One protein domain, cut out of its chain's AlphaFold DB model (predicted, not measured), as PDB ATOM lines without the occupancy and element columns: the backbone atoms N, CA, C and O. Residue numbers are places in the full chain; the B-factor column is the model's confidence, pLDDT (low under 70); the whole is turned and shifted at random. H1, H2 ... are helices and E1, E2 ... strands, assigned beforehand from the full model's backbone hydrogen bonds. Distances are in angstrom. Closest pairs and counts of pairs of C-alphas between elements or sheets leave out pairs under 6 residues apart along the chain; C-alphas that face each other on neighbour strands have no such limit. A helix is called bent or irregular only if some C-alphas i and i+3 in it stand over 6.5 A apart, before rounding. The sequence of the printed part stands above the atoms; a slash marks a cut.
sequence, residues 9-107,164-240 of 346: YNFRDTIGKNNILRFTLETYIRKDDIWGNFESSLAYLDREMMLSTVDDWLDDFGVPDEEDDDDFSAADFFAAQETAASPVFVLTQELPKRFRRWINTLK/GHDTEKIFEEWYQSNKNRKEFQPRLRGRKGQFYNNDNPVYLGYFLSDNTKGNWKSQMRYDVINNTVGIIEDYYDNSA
ATOM      1  N   TYR A   9     -57.554 -41.090  25.847       93.81
ATOM      2  CA  TYR A   9     -58.184 -39.838  26.272       93.81
ATOM      3  C   TYR A   9     -58.401 -39.776  27.789       93.81
ATOM      4  O   TYR A   9     -58.139 -38.746  28.413       93.81
ATOM      5  N   ASN A  10     -58.815 -40.881  28.418       95.19
ATOM      6  CA  ASN A  10     -58.885 -40.941  29.875       95.19
ATOM      7  C   ASN A  10     -57.488 -40.823  30.496       95.19
ATOM      8  O   ASN A  10     -57.335 -40.117  31.494       95.19
ATOM      9  N   PHE A  11     -56.463 -41.439  29.895       96.62
ATOM     10  CA  PHE A  11     -55.074 -41.263  30.328       96.62
ATOM     11  C   PHE A  11     -54.653 -39.787  30.308       96.62
ATOM     12  O   PHE A  11     -54.241 -39.267  31.349       96.62
ATOM     13  N   ARG A  12     -54.845 -39.088  29.180       96.75
ATOM     14  CA  ARG A  12     -54.612 -37.640  29.029       96.75
ATOM     15  C   ARG A  12     -55.262 -36.830  30.141       96.75
ATOM     16  O   ARG A  12     -54.631 -35.962  30.749       96.75
ATOM     17  N   ASP A  13     -56.532 -37.105  30.408       96.56
ATOM     18  CA  ASP A  13     -57.303 -36.345  31.387       96.56
ATOM     19  C   ASP A  13     -56.789 -36.590  32.812       96.56
ATOM     20  O   ASP A  13     -56.753 -35.657  33.614       96.56
ATOM     21  N   THR A  14     -56.267 -37.788  33.109       96.75
ATOM     22  CA  THR A  14     -55.594 -38.045  34.393       96.75
ATOM     23  C   THR A  14     -54.276 -37.288  34.554       96.75
ATOM     24  O   THR A  14     -53.848 -37.069  35.686       96.75
ATOM     25  N   ILE A  15     -53.594 -36.907  33.468       96.75
ATOM     26  CA  ILE A  15     -52.343 -36.131  33.518       96.75
ATOM     27  C   ILE A  15     -52.629 -34.666  33.894       96.75
ATOM     28  O   ILE A  15     -51.872 -34.078  34.667       96.75
ATOM     29  N   GLY A  16     -53.759 -34.121  33.433       94.25
ATOM     30  CA  GLY A  16     -54.158 -32.726  33.645       94.25
ATOM     31  C   GLY A  16     -53.531 -31.765  32.628       94.25
ATOM     32  O   GLY A  16     -52.524 -32.080  32.004       94.25
ATOM     33  N   LYS A  17     -54.152 -30.592  32.428       93.44
ATOM     34  CA  LYS A  17     -53.749 -29.614  31.393       93.44
ATOM     35  C   LYS A  17     -52.411 -28.920  31.678       93.44
ATOM     36  O   LYS A  17     -51.660 -28.658  30.752       93.44
ATOM     37  N   ASN A  18     -52.098 -28.670  32.949       94.50
ATOM     38  CA  ASN A  18     -50.886 -27.958  33.370       94.50
ATOM     39  C   ASN A  18     -49.806 -28.953  33.813       94.50
ATOM     40  O   ASN A  18     -49.385 -28.954  34.968       94.50
ATOM     41  N   ASN A  19     -49.430 -29.872  32.928       97.19
ATOM     42  CA  ASN A  19     -48.435 -30.896  33.221       97.19
ATOM     43  C   ASN A  19     -47.438 -31.010  32.069       97.19
ATOM     44  O   ASN A  19     -47.852 -31.119  30.916       97.19
ATOM     45  N   ILE A  20     -46.146 -31.044  32.405       96.62
ATOM     46  CA  ILE A  20     -45.067 -31.073  31.417       96.62
ATOM     47  C   ILE A  20     -45.183 -32.259  30.459       96.62
ATOM     48  O   ILE A  20     -45.050 -32.059  29.267       96.62
ATOM     49  N   LEU A  21     -45.549 -33.460  30.924       97.75
ATOM     50  CA  LEU A  21     -45.686 -34.622  30.040       97.75
ATOM     51  C   LEU A  21     -46.784 -34.420  28.996       97.75
ATOM     52  O   LEU A  21     -46.594 -34.756  27.830       97.75
ATOM     53  N   ARG A  22     -47.936 -33.880  29.406       97.50
ATOM     54  CA  ARG A  22     -49.023 -33.602  28.465       97.50
ATOM     55  C   ARG A  22     -48.615 -32.516  27.478       97.50
ATOM     56  O   ARG A  22     -48.832 -32.702  26.289       97.50
ATOM     57  N   PHE A  23     -48.019 -31.429  27.970       96.81
ATOM     58  CA  PHE A  23     -47.499 -30.365  27.119       96.81
ATOM     59  C   PHE A  23     -46.500 -30.924  26.102       96.81
ATOM     60  O   PHE A  23     -46.655 -30.686  24.912       96.81
ATOM     61  N   THR A  24     -45.538 -31.732  26.549       97.25
ATOM     62  CA  THR A  24     -44.531 -32.345  25.685       97.25
ATOM     63  C   THR A  24     -45.165 -33.233  24.619       97.25
ATOM     64  O   THR A  24     -44.844 -33.078  23.447       97.25
ATOM     65  N   LEU A  25     -46.095 -34.119  24.995       97.00
ATOM     66  CA  LEU A  25     -46.806 -34.975  24.041       97.00
ATOM     67  C   LEU A  25     -47.576 -34.147  23.007       97.00
ATOM     68  O   LEU A  25     -47.416 -34.378  21.818       97.00
ATOM     69  N   GLU A  26     -48.379 -33.177  23.447       95.62
ATOM     70  CA  GLU A  26     -49.242 -32.368  22.570       95.62
ATOM     71  C   GLU A  26     -48.464 -31.339  21.725       95.62
ATOM     72  O   GLU A  26     -49.015 -30.819  20.759       95.62
ATOM     73  N   THR A  27     -47.201 -31.056  22.064       95.00
ATOM     74  CA  THR A  27     -46.358 -30.067  21.369       95.00
ATOM     75  C   THR A  27     -45.361 -30.736  20.425       95.00
ATOM     76  O   THR A  27     -45.277 -30.363  19.263       95.00
ATOM     77  N   TYR A  28     -44.638 -31.756  20.895       96.31
ATOM     78  CA  TYR A  28     -43.501 -32.325  20.168       96.31
ATOM     79  C   TYR A  28     -43.837 -33.595  19.380       96.31
ATOM     80  O   TYR A  28     -42.978 -34.089  18.658       96.31
ATOM     81  N   ILE A  29     -45.049 -34.150  19.484       96.19
ATOM     82  CA  ILE A  29     -45.473 -35.294  18.663       96.19
ATOM     83  C   ILE A  29     -46.342 -34.810  17.498       96.19
ATOM     84  O   ILE A  29     -47.429 -34.272  17.691       96.19
ATOM     85  N   ARG A  30     -45.894 -35.039  16.261       91.12
ATOM     86  CA  ARG A  30     -46.515 -34.505  15.042       91.12
ATOM     87  C   ARG A  30     -47.618 -35.416  14.486       91.12
ATOM     88  O   ARG A  30     -47.451 -36.053  13.442       91.12
ATOM     89  N   LYS A  31     -48.767 -35.464  15.170       87.69
ATOM     90  CA  LYS A  31     -50.003 -36.124  14.702       87.69
ATOM     91  C   LYS A  31     -51.253 -35.356  15.138       87.69
ATOM     92  O   LYS A  31     -51.269 -34.788  16.221       87.69
ATOM     93  N   ASP A  32     -52.303 -35.393  14.316       78.25
ATOM     94  CA  ASP A  32     -53.548 -34.650  14.576       78.25
ATOM     95  C   ASP A  32     -54.301 -35.173  15.809       78.25
ATOM     96  O   ASP A  32     -54.695 -34.397  16.677       78.25
ATOM     97  N   ASP A  33     -54.471 -36.495  15.915       84.31
ATOM     98  CA  ASP A  33     -55.068 -37.142  17.085       84.31
ATOM     99  C   ASP A  33     -54.074 -38.085  17.766       84.31
ATOM    100  O   ASP A  33     -54.114 -39.313  17.604       84.31
ATOM    101  N   ILE A  34     -53.174 -37.482  18.547       91.12
ATOM    102  CA  ILE A  34     -52.194 -38.205  19.363       91.12
ATOM    103  C   ILE A  34     -52.897 -39.170  20.311       91.12
ATOM    104  O   ILE A  34     -52.417 -40.272  20.512       91.12
ATOM    105  N   TRP A  35     -54.026 -38.796  20.911       89.94
ATOM    106  CA  TRP A  35     -54.634 -39.620  21.955       89.94
ATOM    107  C   TRP A  35     -55.449 -40.776  21.374       89.94
ATOM    108  O   TRP A  35     -55.400 -41.865  21.933       89.94
ATOM    109  N   GLY A  36     -56.117 -40.608  20.233       84.44
ATOM    110  CA  GLY A  36     -56.755 -41.722  19.524       84.44
ATOM    111  C   GLY A  36     -55.755 -42.718  18.931       84.44
ATOM    112  O   GLY A  36     -56.027 -43.914  18.900       84.44
ATOM    113  N   ASN A  37     -54.562 -42.259  18.530       81.75
ATOM    114  CA  ASN A  37     -53.520 -43.092  17.916       81.75
ATOM    115  C   ASN A  37     -52.240 -43.159  18.761       81.75
ATOM    116  O   ASN A  37     -51.141 -43.136  18.209       81.75
ATOM    117  N   PHE A  38     -52.367 -43.211  20.088       89.12
ATOM    118  CA  PHE A  38     -51.275 -42.949  21.037       89.12
ATOM    119  C   PHE A  38     -49.964 -43.677  20.743       89.12
ATOM    120  O   PHE A  38     -48.961 -43.029  20.459       89.12
ATOM    121  N   GLU A  39     -49.971 -45.009  20.741       89.50
ATOM    122  CA  GLU A  39     -48.761 -45.810  20.504       89.50
ATOM    123  C   GLU A  39     -48.132 -45.543  19.129       89.50
ATOM    124  O   GLU A  39     -46.919 -45.397  19.026       89.50
ATOM    125  N   SER A  40     -48.950 -45.413  18.081       86.44
ATOM    126  CA  SER A  40     -48.479 -45.102  16.725       86.44
ATOM    127  C   SER A  40     -47.903 -43.683  16.630       86.44
ATOM    128  O   SER A  40     -46.885 -43.460  15.978       86.44
ATOM    129  N   SER A  41     -48.515 -42.724  17.328       91.00
ATOM    130  CA  SER A  41     -48.121 -41.314  17.302       91.00
ATOM    131  C   SER A  41     -46.746 -41.085  17.916       91.00
ATOM    132  O   SER A  41     -46.011 -40.239  17.420       91.00
ATOM    133  N   LEU A  42     -46.352 -41.877  18.921       94.69
ATOM    134  CA  LEU A  42     -45.026 -41.782  19.547       94.69
ATOM    135  C   LEU A  42     -43.866 -41.942  18.550       94.69
ATOM    136  O   LEU A  42     -42.771 -41.477  18.842       94.69
ATOM    137  N   ALA A  43     -44.098 -42.516  17.367       93.06
ATOM    138  CA  ALA A  43     -43.096 -42.632  16.309       93.06
ATOM    139  C   ALA A  43     -42.808 -41.327  15.552       93.06
ATOM    140  O   ALA A  43     -42.008 -41.330  14.626       93.06
ATOM    141  N   TYR A  44     -43.488 -40.226  15.872       94.88
ATOM    142  CA  TYR A  44     -43.438 -38.990  15.088       94.88
ATOM    143  C   TYR A  44     -43.026 -37.791  15.947       94.88
ATOM    144  O   TYR A  44     -43.695 -36.760  15.933       94.88
ATOM    145  N   LEU A  45     -41.927 -37.922  16.697       96.81
ATOM    146  CA  LEU A  45     -41.289 -36.780  17.360       96.81
ATOM    147  C   LEU A  45     -40.899 -35.713  16.319       96.81
ATOM    148  O   LEU A  45     -40.412 -36.036  15.232       96.81
ATOM    149  N   ASP A  46     -41.143 -34.443  16.626       96.56
ATOM    150  CA  ASP A  46     -40.872 -33.330  15.724       96.56
ATOM    151  C   ASP A  46     -39.407 -32.881  15.839       96.56
ATOM    152  O   ASP A  46     -39.046 -32.033  16.658       96.56
ATOM    153  N   ARG A  47     -38.562 -33.472  14.984       96.38
ATOM    154  CA  ARG A  47     -37.132 -33.144  14.854       96.38
ATOM    155  C   ARG A  47     -36.881 -31.653  14.626       96.38
ATOM    156  O   ARG A  47     -35.914 -31.106  15.148       96.38
ATOM    157  N   GLU A  48     -37.737 -31.010  13.828       95.94
ATOM    158  CA  GLU A  48     -37.584 -29.603  13.457       95.94
ATOM    159  C   GLU A  48     -37.870 -28.708  14.656       95.94
ATOM    160  O   GLU A  48     -37.044 -27.858  14.980       95.94
ATOM    161  N   MET A  49     -38.987 -28.943  15.351       95.00
ATOM    162  CA  MET A  49     -39.322 -28.192  16.557       95.00
ATOM    163  C   MET A  49     -38.223 -28.335  17.615       95.00
ATOM    164  O   MET A  49     -37.735 -27.322  18.109       95.00
ATOM    165  N   MET A  50     -37.788 -29.565  17.909       94.88
ATOM    166  CA  MET A  50     -36.741 -29.826  18.904       94.88
ATOM    167  C   MET A  50     -35.468 -29.024  18.614       94.88
ATOM    168  O   MET A  50     -35.021 -28.244  19.453       94.88
ATOM    169  N   LEU A  51     -34.917 -29.155  17.403       95.25
ATOM    170  CA  LEU A  51     -33.679 -28.465  17.041       95.25
ATOM    171  C   LEU A  51     -33.847 -26.953  16.897       95.25
ATOM    172  O   LEU A  51     -32.909 -26.219  17.188       95.25
ATOM    173  N   SER A  52     -35.016 -26.471  16.470       92.94
ATOM    174  CA  SER A  52     -35.244 -25.029  16.324       92.94
ATOM    175  C   SER A  52     -35.165 -24.268  17.648       92.94
ATOM    176  O   SER A  52     -34.810 -23.098  17.627       92.94
ATOM    177  N   THR A  53     -35.427 -24.935  18.779       93.00
ATOM    178  CA  THR A  53     -35.363 -24.317  20.115       93.00
ATOM    179  C   THR A  53     -33.957 -24.281  20.714       93.00
ATOM    180  O   THR A  53     -33.760 -23.649  21.742       93.00
ATOM    181  N   VAL A  54     -32.970 -24.949  20.102       94.50
ATOM    182  CA  VAL A  54     -31.601 -25.020  20.645       94.50
ATOM    183  C   VAL A  54     -30.989 -23.631  20.788       94.50
ATOM    184  O   VAL A  54     -30.442 -23.328  21.841       94.50
ATOM    185  N   ASP A  55     -31.110 -22.794  19.756       94.19
ATOM    186  CA  ASP A  55     -30.561 -21.434  19.781       94.19
ATOM    187  C   ASP A  55     -31.245 -20.582  20.860       94.19
ATOM    188  O   ASP A  55     -30.556 -19.909  21.617       94.19
ATOM    189  N   ASP A  56     -32.574 -20.691  21.000       94.62
ATOM    190  CA  ASP A  56     -33.329 -19.974  22.036       94.62
ATOM    191  C   ASP A  56     -32.842 -20.355  23.447       94.62
ATOM    192  O   ASP A  56     -32.677 -19.490  24.302       94.62
ATOM    193  N   TRP A  57     -32.558 -21.641  23.694       94.81
ATOM    194  CA  TRP A  57     -32.028 -22.082  24.987       94.81
ATOM    195  C   TRP A  57     -30.576 -21.656  25.205       94.81
ATOM    196  O   TRP A  57     -30.218 -21.298  26.319       94.81
ATOM    197  N   LEU A  58     -29.726 -21.672  24.179       93.12
ATOM    198  CA  LEU A  58     -28.364 -21.145  24.318       93.12
ATOM    199  C   LEU A  58     -28.394 -19.660  24.703       93.12
ATOM    200  O   LEU A  58     -27.712 -19.266  25.649       93.12
ATOM    201  N   ASP A  59     -29.251 -18.874  24.050       92.75
ATOM    202  CA  ASP A  59     -29.428 -17.449  24.332       92.75
ATOM    203  C   ASP A  59     -30.012 -17.203  25.739       92.75
ATOM    204  O   ASP A  59     -29.490 -16.377  26.490       92.75
ATOM    205  N   ASP A  60     -31.061 -17.936  26.134       93.88
ATOM    206  CA  ASP A  60     -31.733 -17.783  27.437       93.88
ATOM    207  C   ASP A  60     -30.806 -18.084  28.626       93.88
ATOM    208  O   ASP A  60     -30.942 -17.480  29.696       93.88
ATOM    209  N   PHE A  61     -29.862 -19.009  28.448       91.56
ATOM    210  CA  PHE A  61     -28.844 -19.344  29.446       91.56
ATOM    211  C   PHE A  61     -27.553 -18.522  29.287       91.56
ATOM    212  O   PHE A  61     -26.621 -18.713  30.060       91.56
ATOM    213  N   GLY A  62     -27.490 -17.585  28.335       89.25
ATOM    214  CA  GLY A  62     -26.340 -16.697  28.155       89.25
ATOM    215  C   GLY A  62     -25.085 -17.404  27.641       89.25
ATOM    216  O   GLY A  62     -23.976 -16.999  27.979       89.25
ATOM    217  N   VAL A  63     -25.240 -18.467  26.848       87.62
ATOM    218  CA  VAL A  63     -24.110 -19.161  26.222       87.62
ATOM    219  C   VAL A  63     -23.586 -18.308  25.060       87.62
ATOM    220  O   VAL A  63     -24.321 -18.085  24.097       87.62
ATOM    221  N   PRO A  64     -22.334 -17.826  25.113       82.38
ATOM    222  CA  PRO A  64     -21.794 -16.938  24.096       82.38
ATOM    223  C   PRO A  64     -21.489 -17.683  22.789       82.38
ATOM    224  O   PRO A  64     -21.168 -18.874  22.764       82.38
ATOM    225  N   ASP A  65     -21.519 -16.939  21.683       76.00
ATOM    226  CA  ASP A  65     -21.043 -17.413  20.377       76.00
ATOM    227  C   ASP A  65     -19.495 -17.492  20.313       76.00
ATOM    228  O   ASP A  65     -18.949 -18.113  19.402       76.00
ATOM    229  N   GLU A  66     -18.765 -16.887  21.260       72.31
ATOM    230  CA  GLU A  66     -17.294 -16.846  21.293       72.31
ATOM    231  C   GLU A  66     -16.745 -17.409  22.619       72.31
ATOM    232  O   GLU A  66     -17.315 -17.187  23.681       72.31
ATOM    233  N   GLU A  67     -15.636 -18.157  22.556       61.47
ATOM    234  CA  GLU A  67     -15.079 -18.912  23.697       61.47
ATOM    235  C   GLU A  67     -14.355 -18.039  24.743       61.47
ATOM    236  O   GLU A  67     -14.121 -18.501  25.859       61.47
ATOM    237  N   ASP A  68     -14.018 -16.791  24.401       62.41
ATOM    238  CA  ASP A  68     -13.212 -15.872  25.226       62.41
ATOM    239  C   ASP A  68     -14.069 -14.914  26.089       62.41
ATOM    240  O   ASP A  68     -13.620 -13.825  26.451       62.41
ATOM    241  N   ASP A  69     -15.313 -15.285  26.405       69.06
ATOM    242  CA  ASP A  69     -16.163 -14.506  27.311       69.06
ATOM    243  C   ASP A  69     -15.808 -14.813  28.778       69.06
ATOM    244  O   ASP A  69     -15.999 -15.932  29.260       69.06
ATOM    245  N   ASP A  70     -15.285 -13.814  29.498       68.56
ATOM    246  CA  ASP A  70     -14.902 -13.924  30.914       68.56
ATOM    247  C   ASP A  70     -16.098 -14.266  31.834       68.56
ATOM    248  O   ASP A  70     -15.888 -14.757  32.949       68.56
ATOM    249  N   ASP A  71     -17.337 -14.044  31.376       72.69
ATOM    250  CA  ASP A  71     -18.569 -14.382  32.097       72.69
ATOM    251  C   ASP A  71     -19.108 -15.790  31.743       72.69
ATOM    252  O   ASP A  71     -20.121 -16.226  32.302       72.69
ATOM    253  N   PHE A  72     -18.431 -16.549  30.865       81.00
ATOM    254  CA  PHE A  72     -18.861 -17.893  30.477       81.00
ATOM    255  C   PHE A  72     -18.793 -18.901  31.633       81.00
ATOM    256  O   PHE A  72     -17.758 -19.137  32.265       81.00
ATOM    257  N   SER A  73     -19.902 -19.607  31.835       85.19
ATOM    258  CA  SER A  73     -20.023 -20.708  32.781       85.19
ATOM    259  C   SER A  73     -20.367 -22.000  32.047       85.19
ATOM    260  O   SER A  73     -21.419 -22.137  31.425       85.19
ATOM    261  N   ALA A  74     -19.516 -23.017  32.208       88.19
ATOM    262  CA  ALA A  74     -19.803 -24.358  31.696       88.19
ATOM    263  C   ALA A  74     -21.122 -24.927  32.257       88.19
ATOM    264  O   ALA A  74     -21.756 -25.756  31.609       88.19
ATOM    265  N   ALA A  75     -21.551 -24.492  33.448       89.62
ATOM    266  CA  ALA A  75     -22.824 -24.920  34.019       89.62
ATOM    267  C   ALA A  75     -24.024 -24.393  33.219       89.62
ATOM    268  O   ALA A  75     -24.991 -25.132  33.047       89.62
ATOM    269  N   ASP A  76     -23.941 -23.170  32.692       90.81
ATOM    270  CA  ASP A  76     -25.009 -22.577  31.881       90.81
ATOM    271  C   ASP A  76     -25.108 -23.274  30.519       90.81
ATOM    272  O   ASP A  76     -26.202 -23.621  30.076       90.81
ATOM    273  N   PHE A  77     -23.963 -23.629  29.924       91.25
ATOM    274  CA  PHE A  77     -23.904 -24.485  28.735       91.25
ATOM    275  C   PHE A  77     -24.603 -25.840  28.946       91.25
ATOM    276  O   PHE A  77     -25.467 -26.229  28.157       91.25
ATOM    277  N   PHE A  78     -24.273 -26.556  30.028       93.12
ATOM    278  CA  PHE A  78     -24.914 -27.842  30.318       93.12
ATOM    279  C   PHE A  78     -26.405 -27.688  30.643       93.12
ATOM    280  O   PHE A  78     -27.199 -28.533  30.236       93.12
ATOM    281  N   ALA A  79     -26.811 -26.607  31.313       94.44
ATOM    282  CA  ALA A  79     -28.217 -26.334  31.601       94.44
ATOM    283  C   ALA A  79     -29.033 -26.061  30.324       94.44
ATOM    284  O   ALA A  79     -30.141 -26.589  30.184       94.44
ATOM    285  N   ALA A  80     -28.475 -25.314  29.365       93.44
ATOM    286  CA  ALA A  80     -29.082 -25.108  28.052       93.44
ATOM    287  C   ALA A  80     -29.252 -26.438  27.304       93.44
ATOM    288  O   ALA A  80     -30.341 -26.757  26.820       93.44
ATOM    289  N   GLN A  81     -28.198 -27.259  27.278       92.62
ATOM    290  CA  GLN A  81     -28.204 -28.573  26.636       92.62
ATOM    291  C   GLN A  81     -29.239 -29.523  27.264       92.62
ATOM    292  O   GLN A  81     -30.004 -30.171  26.544       92.62
ATOM    293  N   GLU A  82     -29.303 -29.603  28.596       93.00
ATOM    294  CA  GLU A  82     -30.299 -30.411  29.311       93.00
ATOM    295  C   GLU A  82     -31.728 -29.917  29.051       93.00
ATOM    296  O   GLU A  82     -32.641 -30.726  28.861       93.00
ATOM    297  N   THR A  83     -31.931 -28.599  29.000       94.50
ATOM    298  CA  THR A  83     -33.247 -27.998  28.752       94.50
ATOM    299  C   THR A  83     -33.723 -28.273  27.326       94.50
ATOM    300  O   THR A  83     -34.857 -28.727  27.149       94.50
ATOM    301  N   ALA A  84     -32.849 -28.120  26.325       92.50
ATOM    302  CA  ALA A  84     -33.143 -28.448  24.929       92.50
ATOM    303  C   ALA A  84     -33.499 -29.936  24.736       92.50
ATOM    304  O   ALA A  84     -34.393 -30.284  23.964       92.50
ATOM    305  N   ALA A  85     -32.846 -30.830  25.487       92.38
ATOM    306  CA  ALA A  85     -33.105 -32.269  25.458       92.38
ATOM    307  C   ALA A  85     -34.289 -32.723  26.341       92.38
ATOM    308  O   ALA A  85     -34.749 -33.867  26.231       92.38
ATOM    309  N   SER A  86     -34.803 -31.850  27.213       95.25
ATOM    310  CA  SER A  86     -35.815 -32.179  28.225       95.25
ATOM    311  C   SER A  86     -37.064 -32.885  27.674       95.25
ATOM    312  O   SER A  86     -37.493 -33.877  28.281       95.25
ATOM    313  N   PRO A  87     -37.636 -32.494  26.512       96.56
ATOM    314  CA  PRO A  87     -38.773 -33.205  25.927       96.56
ATOM    315  C   PRO A  87     -38.528 -34.710  25.734       96.56
ATOM    316  O   PRO A  87     -39.385 -35.526  26.081       96.56
ATOM    317  N   VAL A  88     -37.342 -35.103  25.258       97.12
ATOM    318  CA  VAL A  88     -36.990 -36.518  25.058       97.12
ATOM    319  C   VAL A  88     -36.895 -37.254  26.392       97.12
ATOM    320  O   VAL A  88     -37.399 -38.373  26.522       97.12
ATOM    321  N   PHE A  89     -36.315 -36.628  27.418       95.56
ATOM    322  CA  PHE A  89     -36.254 -37.215  28.757       95.56
ATOM    323  C   PHE A  89     -37.655 -37.428  29.346       95.56
ATOM    324  O   PHE A  89     -37.965 -38.502  29.869       95.56
ATOM    325  N   VAL A  90     -38.545 -36.442  29.210       97.56
ATOM    326  CA  VAL A  90     -39.938 -36.541  29.664       97.56
ATOM    327  C   VAL A  90     -40.656 -37.713  28.982       97.56
ATOM    328  O   VAL A  90     -41.337 -38.498  29.650       97.56
ATOM    329  N   LEU A  91     -40.477 -37.882  27.671       97.50
ATOM    330  CA  LEU A  91     -41.127 -38.957  26.918       97.50
ATOM    331  C   LEU A  91     -40.517 -40.345  27.164       97.50
ATOM    332  O   LEU A  91     -41.243 -41.333  27.155       97.50
ATOM    333  N   THR A  92     -39.212 -40.453  27.408       95.19
ATOM    334  CA  THR A  92     -38.556 -41.761  27.608       95.19
ATOM    335  C   THR A  92     -38.568 -42.220  29.064       95.19
ATOM    336  O   THR A  92     -38.641 -43.420  29.326       95.19
ATOM    337  N   GLN A  93     -38.550 -41.293  30.027       93.19
ATOM    338  CA  GLN A  93     -38.420 -41.614  31.452       93.19
ATOM    339  C   GLN A  93     -39.710 -41.390  32.241       93.19
ATOM    340  O   GLN A  93     -40.082 -42.227  33.069       93.19
ATOM    341  N   GLU A  94     -40.418 -40.283  32.007       95.81
ATOM    342  CA  GLU A  94     -41.604 -39.930  32.799       95.81
ATOM    343  C   GLU A  94     -42.888 -40.549  32.246       95.81
ATOM    344  O   GLU A  94     -43.732 -41.015  33.026       95.81
ATOM    345  N   LEU A  95     -43.028 -40.644  30.919       97.25
ATOM    346  CA  LEU A  95     -44.193 -41.269  30.292       97.25
ATOM    347  C   LEU A  95     -44.418 -42.718  30.762       97.25
ATOM    348  O   LEU A  95     -45.525 -42.988  31.241       97.25
ATOM    349  N   PRO A  96     -43.438 -43.647  30.739       95.81
ATOM    350  CA  PRO A  96     -43.685 -45.029  31.166       95.81
ATOM    351  C   PRO A  96     -44.113 -45.129  32.637       95.81
ATOM    352  O   PRO A  96     -45.005 -45.910  32.991       95.81
ATOM    353  N   LYS A  97     -43.529 -44.294  33.509       95.44
ATOM    354  CA  LYS A  97     -43.891 -44.220  34.934       95.44
ATOM    355  C   LYS A  97     -45.325 -43.724  35.106       95.44
ATOM    356  O   LYS A  97     -46.112 -44.328  35.848       95.44
ATOM    357  N   ARG A  98     -45.687 -42.633  34.418       97.12
ATOM    358  CA  ARG A  98     -47.029 -42.041  34.486       97.12
ATOM    359  C   ARG A  98     -48.080 -42.985  33.913       97.12
ATOM    360  O   ARG A  98     -49.129 -43.160  34.537       97.12
ATOM    361  N   PHE A  99     -47.764 -43.634  32.799       97.44
ATOM    362  CA  PHE A  99     -48.597 -44.644  32.162       97.44
ATOM    363  C   PHE A  99     -48.893 -45.801  33.114       97.44
ATOM    364  O   PHE A  99     -50.054 -46.097  33.398       97.44
ATOM    365  N   ARG A 100     -47.859 -46.386  33.730       97.06
ATOM    366  CA  ARG A 100     -48.039 -47.456  34.720       97.06
ATOM    367  C   ARG A 100     -48.903 -47.014  35.900       97.06
ATOM    368  O   ARG A 100     -49.763 -47.770  36.358       97.06
ATOM    369  N   ARG A 101     -48.681 -45.800  36.417       96.81
ATOM    370  CA  ARG A 101     -49.493 -45.253  37.511       96.81
ATOM    371  C   ARG A 101     -50.965 -45.185  37.113       96.81
ATOM    372  O   ARG A 101     -51.793 -45.596  37.917       96.81
ATOM    373  N   TRP A 102     -51.275 -44.727  35.902       97.69
ATOM    374  CA  TRP A 102     -52.640 -44.696  35.376       97.69
ATOM    375  C   TRP A 102     -53.241 -46.096  35.222       97.69
ATOM    376  O   TRP A 102     -54.312 -46.348  35.774       97.69
ATOM    377  N   ILE A 103     -52.531 -47.039  34.594       97.62
ATOM    378  CA  ILE A 103     -52.989 -48.429  34.439       97.62
ATOM    379  C   ILE A 103     -53.349 -49.067  35.792       97.62
ATOM    380  O   ILE A 103     -54.339 -49.794  35.902       97.62
ATOM    381  N   ASN A 104     -52.600 -48.763  36.857       97.00
ATOM    382  CA  ASN A 104     -52.892 -49.246  38.213       97.00
ATOM    383  C   ASN A 104     -54.169 -48.655  38.833       97.00
ATOM    384  O   ASN A 104     -54.692 -49.217  39.793       97.00
ATOM    385  N   THR A 105     -54.683 -47.542  38.307       96.56
ATOM    386  CA  THR A 105     -55.954 -46.958  38.767       96.56
ATOM    387  C   THR A 105     -57.180 -47.608  38.134       96.56
ATOM    388  O   THR A 105     -58.271 -47.490  38.690       96.56
ATOM    389  N   LEU A 106     -57.012 -48.312  37.008       96.25
ATOM    390  CA  LEU A 106     -58.130 -48.861  36.247       96.25
ATOM    391  C   LEU A 106     -58.886 -49.921  37.055       96.25
ATOM    392  O   LEU A 106     -58.306 -50.881  37.569       96.25
ATOM    393  N   LYS A 107     -60.202 -49.766  37.153       93.94
ATOM    394  CA  LYS A 107     -61.096 -50.716  37.819       93.94
ATOM    395  C   LYS A 107     -62.346 -50.916  36.965       93.94
ATOM    396  O   LYS A 107     -62.763 -49.970  36.296       93.94
ATOM    397  N   GLY A 164     -44.785 -49.385  16.888       83.38
ATOM    398  CA  GLY A 164     -44.336 -50.550  16.105       83.38
ATOM    399  C   GLY A 164     -43.715 -50.204  14.752       83.38
ATOM    400  O   GLY A 164     -43.528 -51.097  13.931       83.38
ATOM    401  N   HIS A 165     -43.458 -48.918  14.498       86.25
ATOM    402  CA  HIS A 165     -42.950 -48.432  13.215       86.25
ATOM    403  C   HIS A 165     -41.454 -48.671  13.018       86.25
ATOM    404  O   HIS A 165     -40.685 -48.677  13.978       86.25
ATOM    405  N   ASP A 166     -41.074 -48.798  11.749       88.31
ATOM    406  CA  ASP A 166     -39.691 -48.813  11.276       88.31
ATOM    407  C   ASP A 166     -39.103 -47.391  11.333       88.31
ATOM    408  O   ASP A 166     -39.576 -46.477  10.646       88.31
ATOM    409  N   THR A 167     -38.102 -47.200  12.193       91.06
ATOM    410  CA  THR A 167     -37.498 -45.897  12.493       91.06
ATOM    411  C   THR A 167     -36.674 -45.359  11.326       91.06
ATOM    412  O   THR A 167     -36.745 -44.160  11.044       91.06
ATOM    413  N   GLU A 168     -35.979 -46.231  10.589       92.50
ATOM    414  CA  GLU A 168     -35.221 -45.864   9.388       92.50
ATOM    415  C   GLU A 168     -36.166 -45.362   8.297       92.50
ATOM    416  O   GLU A 168     -35.927 -44.320   7.684       92.50
ATOM    417  N   LYS A 169     -37.292 -46.058   8.101       92.56
ATOM    418  CA  LYS A 169     -38.310 -45.636   7.136       92.56
ATOM    419  C   LYS A 169     -38.915 -44.279   7.501       92.56
ATOM    420  O   LYS A 169     -39.067 -43.432   6.623       92.56
ATOM    421  N   ILE A 170     -39.239 -44.053   8.778       92.31
ATOM    422  CA  ILE A 170     -39.757 -42.757   9.248       92.31
ATOM    423  C   ILE A 170     -38.745 -41.639   8.990       92.31
ATOM    424  O   ILE A 170     -39.125 -40.561   8.524       92.31
ATOM    425  N   PHE A 171     -37.469 -41.879   9.301       95.56
ATOM    426  CA  PHE A 171     -36.411 -40.906   9.056       95.56
ATOM    427  C   PHE A 171     -36.282 -40.588   7.564       95.56
ATOM    428  O   PHE A 171     -36.282 -39.417   7.193       95.56
ATOM    429  N   GLU A 172     -36.242 -41.608   6.705       96.94
ATOM    430  CA  GLU A 172     -36.112 -41.434   5.257       96.94
ATOM    431  C   GLU A 172     -37.298 -40.652   4.672       96.94
ATOM    432  O   GLU A 172     -37.105 -39.691   3.926       96.94
ATOM    433  N   GLU A 173     -38.534 -40.991   5.050       95.38
ATOM    434  CA  GLU A 173     -39.731 -40.259   4.614       95.38
ATOM    435  C   GLU A 173     -39.685 -38.784   5.036       95.38
ATOM    436  O   GLU A 173     -39.984 -37.887   4.233       95.38
ATOM    437  N   TRP A 174     -39.269 -38.517   6.277       96.38
ATOM    438  CA  TRP A 174     -39.083 -37.159   6.773       96.38
ATOM    439  C   TRP A 174     -37.974 -36.432   6.003       96.38
ATOM    440  O   TRP A 174     -38.201 -35.327   5.504       96.38
ATOM    441  N   TYR A 175     -36.806 -37.045   5.832       97.50
ATOM    442  CA  TYR A 175     -35.665 -36.443   5.146       97.50
ATOM    443  C   TYR A 175     -36.009 -36.096   3.693       97.50
ATOM    444  O   TYR A 175     -35.818 -34.956   3.258       97.50
ATOM    445  N   GLN A 176     -36.598 -37.033   2.944       97.88
ATOM    446  CA  GLN A 176     -36.976 -36.828   1.543       97.88
ATOM    447  C   GLN A 176     -38.013 -35.716   1.369       97.88
ATOM    448  O   GLN A 176     -37.913 -34.922   0.430       97.88
ATOM    449  N   SER A 177     -38.969 -35.621   2.295       96.44
ATOM    450  CA  SER A 177     -40.001 -34.580   2.278       96.44
ATOM    451  C   SER A 177     -39.442 -33.185   2.573       96.44
ATOM    452  O   SER A 177     -40.023 -32.185   2.151       96.44
ATOM    453  N   ASN A 178     -38.308 -33.099   3.274       96.88
ATOM    454  CA  ASN A 178     -37.768 -31.841   3.785       96.88
ATOM    455  C   ASN A 178     -36.506 -31.348   3.059       96.88
ATOM    456  O   ASN A 178     -36.332 -30.138   2.939       96.88
ATOM    457  N   LYS A 179     -35.664 -32.223   2.498       96.25
ATOM    458  CA  LYS A 179     -34.335 -31.872   1.943       96.25
ATOM    459  C   LYS A 179     -34.316 -30.767   0.877       96.25
ATOM    460  O   LYS A 179     -33.288 -30.133   0.660       96.25
ATOM    461  N   ASN A 180     -35.438 -30.540   0.190       96.19
ATOM    462  CA  ASN A 180     -35.570 -29.531  -0.867       96.19
ATOM    463  C   ASN A 180     -36.219 -28.221  -0.381       96.19
ATOM    464  O   ASN A 180     -36.405 -27.296  -1.175       96.19
ATOM    465  N   ARG A 181     -36.593 -28.126   0.903       96.56
ATOM    466  CA  ARG A 181     -37.128 -26.898   1.501       96.56
ATOM    467  C   ARG A 181     -36.076 -25.795   1.450       96.56
ATOM    468  O   ARG A 181     -34.878 -26.051   1.594       96.56
ATOM    469  N   LYS A 182     -36.520 -24.557   1.229       94.69
ATOM    470  CA  LYS A 182     -35.649 -23.393   1.002       94.69
ATOM    471  C   LYS A 182     -34.732 -23.131   2.202       94.69
ATOM    472  O   LYS A 182     -33.570 -22.794   2.022       94.69
ATOM    473  N   GLU A 183     -35.276 -23.287   3.397       94.25
ATOM    474  CA  GLU A 183     -34.642 -23.145   4.706       94.25
ATOM    475  C   GLU A 183     -33.587 -24.216   4.999       94.25
ATOM    476  O   GLU A 183     -32.750 -23.995   5.865       94.25
ATOM    477  N   PHE A 184     -33.568 -25.328   4.257       95.56
ATOM    478  CA  PHE A 184     -32.583 -26.408   4.403       95.56
ATOM    479  C   PHE A 184     -31.606 -26.473   3.220       95.56
ATOM    480  O   PHE A 184     -30.970 -27.494   2.976       95.56
ATOM    481  N   GLN A 185     -31.473 -25.374   2.472       94.81
ATOM    482  CA  GLN A 185     -30.462 -25.249   1.424       94.81
ATOM    483  C   GLN A 185     -29.167 -24.635   1.976       94.81
ATOM    484  O   GLN A 185     -29.237 -23.749   2.826       94.81
ATOM    485  N   PRO A 186     -27.983 -25.015   1.457       94.56
ATOM    486  CA  PRO A 186     -26.686 -24.546   1.963       94.56
ATOM    487  C   PRO A 186     -26.493 -23.031   1.891       94.56
ATOM    488  O   PRO A 186     -25.789 -22.451   2.713       94.56
ATOM    489  N   ARG A 187     -27.092 -22.376   0.887       93.00
ATOM    490  CA  ARG A 187     -26.982 -20.928   0.699       93.00
ATOM    491  C   ARG A 187     -28.346 -20.271   0.724       93.00
ATOM    492  O   ARG A 187     -29.178 -20.515  -0.149       93.00
ATOM    493  N   LEU A 188     -28.530 -19.373   1.682       92.31
ATOM    494  CA  LEU A 188     -29.754 -18.603   1.849       92.31
ATOM    495  C   LEU A 188     -29.581 -17.194   1.283       92.31
ATOM    496  O   LEU A 188     -28.500 -16.606   1.332       92.31
ATOM    497  N   ARG A 189     -30.665 -16.641   0.731       92.19
ATOM    498  CA  ARG A 189     -30.709 -15.270   0.206       92.19
ATOM    499  C   ARG A 189     -31.278 -14.333   1.267       92.19
ATOM    500  O   ARG A 189     -32.445 -14.449   1.634       92.19
ATOM    501  N   GLY A 190     -30.460 -13.390   1.727       88.88
ATOM    502  CA  GLY A 190     -30.846 -12.350   2.675       88.88
ATOM    503  C   GLY A 190     -31.751 -11.280   2.060       88.88
ATOM    504  O   GLY A 190     -31.929 -11.198   0.842       88.88
ATOM    505  N   ARG A 191     -32.298 -10.403   2.911       87.62
ATOM    506  CA  ARG A 191     -33.250  -9.349   2.505       87.62
ATOM    507  C   ARG A 191     -32.684  -8.366   1.471       87.62
ATOM    508  O   ARG A 191     -33.441  -7.890   0.634       87.62
ATOM    509  N   LYS A 192     -31.372  -8.082   1.491       88.94
ATOM    510  CA  LYS A 192     -30.707  -7.202   0.502       88.94
ATOM    511  C   LYS A 192     -30.146  -7.976  -0.702       88.94
ATOM    512  O   LYS A 192     -29.394  -7.426  -1.496       88.94
ATOM    513  N   GLY A 193     -30.513  -9.251  -0.856       89.25
ATOM    514  CA  GLY A 193     -30.112 -10.098  -1.978       89.25
ATOM    515  C   GLY A 193     -28.739 -10.759  -1.847       89.25
ATOM    516  O   GLY A 193     -28.391 -11.540  -2.728       89.25
ATOM    517  N   GLN A 194     -27.993 -10.501  -0.769       92.12
ATOM    518  CA  GLN A 194     -26.731 -11.182  -0.486       92.12
ATOM    519  C   GLN A 194     -26.954 -12.647  -0.088       92.12
ATOM    520  O   GLN A 194     -27.971 -12.980   0.523       92.12
ATOM    521  N   PHE A 195     -25.991 -13.508  -0.411       91.62
ATOM    522  CA  PHE A 195     -26.019 -14.920  -0.039       91.62
ATOM    523  C   PHE A 195     -25.126 -15.190   1.168       91.62
ATOM    524  O   PHE A 195     -23.976 -14.754   1.188       91.62
ATOM    525  N   TYR A 196     -25.614 -15.983   2.115       91.38
ATOM    526  CA  TYR A 196     -24.858 -16.432   3.286       91.38
ATOM    527  C   TYR A 196     -24.991 -17.949   3.463       91.38
ATOM    528  O   TYR A 196     -25.875 -18.566   2.859       91.38
ATOM    529  N   ASN A 197     -24.052 -18.539   4.201       93.94
ATOM    530  CA  ASN A 197     -24.092 -19.954   4.567       93.94
ATOM    531  C   ASN A 197     -25.189 -20.173   5.604       93.94
ATOM    532  O   ASN A 197     -25.369 -19.342   6.490       93.94
ATOM    533  N   ASN A 198     -25.923 -21.266   5.470       95.25
ATOM    534  CA  ASN A 198     -27.060 -21.552   6.326       95.25
ATOM    535  C   ASN A 198     -26.607 -21.920   7.748       95.25
ATOM    536  O   ASN A 198     -25.750 -22.788   7.929       95.25
ATOM    537  N   ASP A 199     -27.180 -21.236   8.734       94.50
ATOM    538  CA  ASP A 199     -26.951 -21.424  10.163       94.50
ATOM    539  C   ASP A 199     -28.131 -22.095  10.880       94.50
ATOM    540  O   ASP A 199     -28.055 -22.292  12.085       94.50
ATOM    541  N   ASN A 200     -29.202 -22.484  10.185       95.94
ATOM    542  CA  ASN A 200     -30.366 -23.130  10.793       95.94
ATOM    543  C   ASN A 200     -29.973 -24.456  11.494       95.94
ATOM    544  O   ASN A 200     -29.417 -25.333  10.826       95.94
ATOM    545  N   PRO A 201     -30.302 -24.662  12.788       96.50
ATOM    546  CA  PRO A 201     -29.928 -25.874  13.528       96.50
ATOM    547  C   PRO A 201     -30.370 -27.188  12.874       96.50
ATOM    548  O   PRO A 201     -29.626 -28.164  12.863       96.50
ATOM    549  N   VAL A 202     -31.557 -27.209  12.267       97.50
ATOM    550  CA  VAL A 202     -32.119 -28.383  11.583       97.50
ATOM    551  C   VAL A 202     -31.347 -28.678  10.301       97.50
ATOM    552  O   VAL A 202     -31.041 -29.834  10.012       97.50
ATOM    553  N   TYR A 203     -30.992 -27.635   9.542       97.50
ATOM    554  CA  TYR A 203     -30.115 -27.778   8.380       97.50
ATOM    555  C   TYR A 203     -28.760 -28.357   8.785       97.50
ATOM    556  O   TYR A 203     -28.312 -29.337   8.193       97.50
ATOM    557  N   LEU A 204     -28.139 -27.764   9.802       97.06
ATOM    558  CA  LEU A 204     -26.823 -28.152  10.289       97.06
ATOM    559  C   LEU A 204     -26.807 -29.589  10.830       97.06
ATOM    560  O   LEU A 204     -25.876 -30.330  10.529       97.06
ATOM    561  N   GLY A 205     -27.848 -29.992  11.562       96.31
ATOM    562  CA  GLY A 205     -27.950 -31.321  12.163       96.31
ATOM    563  C   GLY A 205     -28.314 -32.446  11.188       96.31
ATOM    564  O   GLY A 205     -27.817 -33.556  11.343       96.31
ATOM    565  N   TYR A 206     -29.155 -32.184  10.179       97.12
ATOM    566  CA  TYR A 206     -29.722 -33.254   9.339       97.12
ATOM    567  C   TYR A 206     -29.437 -33.151   7.839       97.12
ATOM    568  O   TYR A 206     -29.476 -34.166   7.147       97.12
ATOM    569  N   PHE A 207     -29.183 -31.956   7.302       97.00
ATOM    570  CA  PHE A 207     -29.108 -31.727   5.849       97.00
ATOM    571  C   PHE A 207     -27.728 -31.258   5.370       97.00
ATOM    572  O   PHE A 207     -27.463 -31.220   4.162       97.00
ATOM    573  N   LEU A 208     -26.831 -30.902   6.289       95.56
ATOM    574  CA  LEU A 208     -25.467 -30.510   5.978       95.56
ATOM    575  C   LEU A 208     -24.628 -31.737   5.600       95.56
ATOM    576  O   LEU A 208     -24.216 -32.522   6.443       95.56
ATOM    577  N   SER A 209     -24.328 -31.880   4.309       89.00
ATOM    578  CA  SER A 209     -23.451 -32.942   3.792       89.00
ATOM    579  C   SER A 209     -21.983 -32.527   3.647       89.00
ATOM    580  O   SER A 209     -21.112 -33.370   3.450       89.00
ATOM    581  N   ASP A 210     -21.700 -31.227   3.714       88.06
ATOM    582  CA  ASP A 210     -20.377 -30.641   3.507       88.06
ATOM    583  C   ASP A 210     -20.150 -29.550   4.552       88.06
ATOM    584  O   ASP A 210     -20.703 -28.456   4.435       88.06
ATOM    585  N   ASN A 211     -19.320 -29.846   5.555       82.75
ATOM    586  CA  ASN A 211     -19.063 -28.959   6.694       82.75
ATOM    587  C   ASN A 211     -18.557 -27.563   6.298       82.75
ATOM    588  O   ASN A 211     -18.707 -26.628   7.075       82.75
ATOM    589  N   THR A 212     -18.026 -27.381   5.082       83.81
ATOM    590  CA  THR A 212     -17.590 -26.061   4.590       83.81
ATOM    591  C   THR A 212     -18.752 -25.131   4.212       83.81
ATOM    592  O   THR A 212     -18.550 -23.931   4.003       83.81
ATOM    593  N   LYS A 213     -19.974 -25.666   4.103       84.00
ATOM    594  CA  LYS A 213     -21.179 -24.936   3.673       84.00
ATOM    595  C   LYS A 213     -22.111 -24.546   4.818       84.00
ATOM    596  O   LYS A 213     -23.026 -23.756   4.592       84.00
ATOM    597  N   GLY A 214     -21.881 -25.080   6.013       87.88
ATOM    598  CA  GLY A 214     -22.610 -24.710   7.222       87.88
ATOM    599  C   GLY A 214     -22.027 -23.453   7.857       87.88
ATOM    600  O   GLY A 214     -20.856 -23.126   7.656       87.88
ATOM    601  N   ASN A 215     -22.847 -22.742   8.622       93.06
ATOM    602  CA  ASN A 215     -22.383 -21.712   9.542       93.06
ATOM    603  C   ASN A 215     -22.728 -22.118  10.980       93.06
ATOM    604  O   ASN A 215     -23.846 -21.904  11.444       93.06
ATOM    605  N   TRP A 216     -21.761 -22.721  11.667       92.12
ATOM    606  CA  TRP A 216     -21.934 -23.222  13.032       92.12
ATOM    607  C   TRP A 216     -21.900 -22.128  14.098       92.12
ATOM    608  O   TRP A 216     -22.435 -22.352  15.176       92.12
ATOM    609  N   LYS A 217     -21.356 -20.947  13.771       90.81
ATOM    610  CA  LYS A 217     -21.046 -19.822  14.673       90.81
ATOM    611  C   LYS A 217     -19.957 -20.127  15.708       90.81
ATOM    612  O   LYS A 217     -18.970 -19.406  15.729       90.81
ATOM    613  N   SER A 218     -20.080 -21.220  16.463       90.38
ATOM    614  CA  SER A 218     -19.150 -21.598  17.535       90.38
ATOM    615  C   SER A 218     -18.983 -23.118  17.663       90.38
ATOM    616  O   SER A 218     -19.807 -23.887  17.151       90.38
ATOM    617  N   GLN A 219     -17.924 -23.567  18.350       90.06
ATOM    618  CA  GLN A 219     -17.737 -24.987  18.671       90.06
ATOM    619  C   GLN A 219     -18.806 -25.479  19.660       90.06
ATOM    620  O   GLN A 219     -19.375 -26.549  19.464       90.06
ATOM    621  N   MET A 220     -19.161 -24.661  20.655       89.25
ATOM    622  CA  MET A 220     -20.221 -24.968  21.623       89.25
ATOM    623  C   MET A 220     -21.562 -25.238  20.934       89.25
ATOM    624  O   MET A 220     -22.235 -26.227  21.223       89.25
ATOM    625  N   ARG A 221     -21.933 -24.401  19.961       92.50
ATOM    626  CA  ARG A 221     -23.170 -24.568  19.196       92.50
ATOM    627  C   ARG A 221     -23.140 -25.819  18.318       92.50
ATOM    628  O   ARG A 221     -24.145 -26.523  18.225       92.50
ATOM    629  N   TYR A 222     -21.990 -26.131  17.713       92.94
ATOM    630  CA  TYR A 222     -21.780 -27.411  17.031       92.94
ATOM    631  C   TYR A 222     -22.010 -28.595  17.986       92.94
ATOM    632  O   TYR A 222     -22.740 -29.524  17.637       92.94
ATOM    633  N   ASP A 223     -21.444 -28.552  19.192       92.44
ATOM    634  CA  ASP A 223     -21.547 -29.641  20.166       92.44
ATOM    635  C   ASP A 223     -22.994 -29.847  20.643       92.44
ATOM    636  O   ASP A 223     -23.483 -30.981  20.639       92.44
ATOM    637  N   VAL A 224     -23.726 -28.772  20.976       94.19
ATOM    638  CA  VAL A 224     -25.130 -28.880  21.416       94.19
ATOM    639  C   VAL A 224     -26.030 -29.412  20.309       94.19
ATOM    640  O   VAL A 224     -26.840 -30.302  20.576       94.19
ATOM    641  N   ILE A 225     -25.896 -28.927  19.069       95.69
ATOM    642  CA  ILE A 225     -26.716 -29.402  17.945       95.69
ATOM    643  C   ILE A 225     -26.474 -30.894  17.702       95.69
ATOM    644  O   ILE A 225     -27.436 -31.660  17.655       95.69
ATOM    645  N   ASN A 226     -25.215 -31.332  17.596       95.31
ATOM    646  CA  ASN A 226     -24.908 -32.740  17.327       95.31
ATOM    647  C   ASN A 226     -25.327 -33.657  18.479       95.31
ATOM    648  O   ASN A 226     -25.879 -34.732  18.241       95.31
ATOM    649  N   ASN A 227     -25.129 -33.227  19.727       95.12
ATOM    650  CA  ASN A 227     -25.623 -33.978  20.873       95.12
ATOM    651  C   ASN A 227     -27.159 -34.069  20.867       95.12
ATOM    652  O   ASN A 227     -27.716 -35.131  21.130       95.12
ATOM    653  N   THR A 228     -27.847 -32.972  20.547       96.25
ATOM    654  CA  THR A 228     -29.314 -32.934  20.494       96.25
ATOM    655  C   THR A 228     -29.846 -33.836  19.382       96.25
ATOM    656  O   THR A 228     -30.796 -34.574  19.625       96.25
ATOM    657  N   VAL A 229     -29.201 -33.867  18.208       97.25
ATOM    658  CA  VAL A 229     -29.497 -34.846  17.144       97.25
ATOM    659  C   VAL A 229     -29.364 -36.272  17.673       97.25
ATOM    660  O   VAL A 229     -30.290 -37.059  17.506       97.25
ATOM    661  N   GLY A 230     -28.263 -36.600  18.360       96.88
ATOM    662  CA  GLY A 230     -28.072 -37.925  18.958       96.88
ATOM    663  C   GLY A 230     -29.205 -38.305  19.915       96.88
ATOM    664  O   GLY A 230     -29.799 -39.369  19.778       96.88
ATOM    665  N   ILE A 231     -29.584 -37.397  20.819       96.81
ATOM    666  CA  ILE A 231     -30.686 -37.608  21.772       96.81
ATOM    667  C   ILE A 231     -32.035 -37.788  21.057       96.81
ATOM    668  O   ILE A 231     -32.844 -38.628  21.460       96.81
ATOM    669  N   ILE A 232     -32.298 -37.002  20.010       96.75
ATOM    670  CA  ILE A 232     -33.519 -37.112  19.205       96.75
ATOM    671  C   ILE A 232     -33.568 -38.456  18.479       96.75
ATOM    672  O   ILE A 232     -34.618 -39.087  18.468       96.75
ATOM    673  N   GLU A 233     -32.472 -38.920  17.881       96.06
ATOM    674  CA  GLU A 233     -32.482 -40.207  17.178       96.06
ATOM    675  C   GLU A 233     -32.563 -41.390  18.157       96.06
ATOM    676  O   GLU A 233     -33.356 -42.309  17.936       96.06
ATOM    677  N   ASP A 234     -31.889 -41.311  19.309       95.62
ATOM    678  CA  ASP A 234     -32.003 -42.302  20.386       95.62
ATOM    679  C   ASP A 234     -33.445 -42.432  20.911       95.62
ATOM    680  O   ASP A 234     -33.862 -43.508  21.353       95.62
ATOM    681  N   TYR A 235     -34.247 -41.359  20.876       96.75
ATOM    682  CA  TYR A 235     -35.658 -41.412  21.274       96.75
ATOM    683  C   TYR A 235     -36.455 -42.446  20.468       96.75
ATOM    684  O   TYR A 235     -37.271 -43.164  21.054       96.75
ATOM    685  N   TYR A 236     -36.250 -42.533  19.151       94.38
ATOM    686  CA  TYR A 236     -37.034 -43.433  18.299       94.38
ATOM    687  C   TYR A 236     -36.771 -44.890  18.675       94.38
ATOM    688  O   TYR A 236     -37.700 -45.673  18.854       94.38
ATOM    689  N   ASP A 237     -35.516 -45.244  18.934       91.31
ATOM    690  CA  ASP A 237     -35.195 -46.588  19.396       91.31
ATOM    691  C   ASP A 237     -35.679 -46.842  20.827       91.31
ATOM    692  O   ASP A 237     -36.158 -47.939  21.126       91.31
ATOM    693  N   ASN A 238     -35.598 -45.853  21.717       91.94
ATOM    694  CA  ASN A 238     -36.028 -45.994  23.111       91.94
ATOM    695  C   ASN A 238     -37.555 -46.052  23.279       91.94
ATOM    696  O   ASN A 238     -38.045 -46.675  24.222       91.94
ATOM    697  N   SER A 239     -38.308 -45.417  22.379       92.25
ATOM    698  CA  SER A 239     -39.778 -45.399  22.373       92.25
ATOM    699  C   SER A 239     -40.402 -46.488  21.493       92.25
ATOM    700  O   SER A 239     -41.625 -46.663  21.501       92.25
ATOM    701  N   ALA A 240     -39.585 -47.265  20.777       91.38
ATOM    702  CA  ALA A 240     -40.044 -48.402  19.998       91.38
ATOM    703  C   ALA A 240     -40.601 -49.520  20.893       91.38
ATOM    704  O   ALA A 240     -39.989 -49.972  21.867       91.38
TER     705      ALA A 240
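This is residues 9 to 107 and 164 to 240 of the 346 residues of an uncharacterized protein of Desulfallas gibsoniae DSM 7213 (UniProt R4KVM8). Two long helices, the bent H6 and H9, run the same way along an elongated body, with short helices packed on them: H1 and H2 on arm H6b, H5 on arm H6a, and H4 and H8 on H9. A small strand hairpin, E1 and E2, lies far from H6b, toward the other end. The printed part has 176 residues, with nine named helices and two named strands in the order H1 to H7, E1, E2, H8, H9; the class is mostly helix, and the sheet E1 - E2 is antiparallel. It is only just compact, close to loose, with a radius of gyration of the C-alphas of 18.4 A and spans of 63 by 40 by 28 A.

H1, residues 9 to 15, and H2, residues 20 to 28, only just touch, only at the corner, with 3 pairs of C-alphas within 8 A, the closest Ile 15 and Arg 22 at 6.6 A. H3, residues 38 to 41, touches no helix. H4, residues 47 to 52, and H5, residues 54 to 60, meet only through their link. H6, residues 74 to 103, was assigned as one helix by its hydrogen bonds but is bent, with C-alphas 84 and 87 7.4 A apart; its arms H6a and H6b stand at a steep tilt of 53 degrees. H5 touches H6a, closest C-alphas Trp 57 and Ala 80 at 5.2 A. H2 touches H6b, closest C-alphas Thr 24 and Pro 87 at 5.8 A. H7, residues 167 to 178, touches no helix. The hairpin of E1, residues 187 to 189, and E2, residues 195 to 197, has N 188 and O 196 at 3.0 A, within hydrogen-bond range. H8, residues 201 to 207, touches H4, closest C-alphas Leu 51 and Val 202 at 5.7 A. H9, residues 219 to 239, touches H6b at a shallow tilt of 27 degrees, the same way, closest C-alphas Val 88 and Tyr 235 at 6.3 A. O i to N i+4 pairs are within hydrogen-bond range throughout H1, H2, H4, H5, H6a, H7 and H8, but in 10 of 13 in H6b and 15 of 17 in H9; H3 is too short for such a pair.

H1 begins at C-alpha 9, (-58.184, -39.838, 26.272). H6a, residues 74 to 84, is 15.5 A long, and H6b, residues 87 to 103, is 22.5 A with a kink of 40 degrees near residue 94. H7 is 16.5 A long. H9 is 30.3 A long and ends at C-alpha 239, (-39.778, -45.399, 22.373).

The two farthest C-alphas, Lys 107 and Gln 194, are 64.9 A apart. Residues 108 to 163 are not printed; C-alphas 107 and 164 are 27.4 A apart. The links H5 to H6 and H8 to H9 are long. Mean pLDDT of the printed part is 92.4, and residues 67 to 70 are under 70.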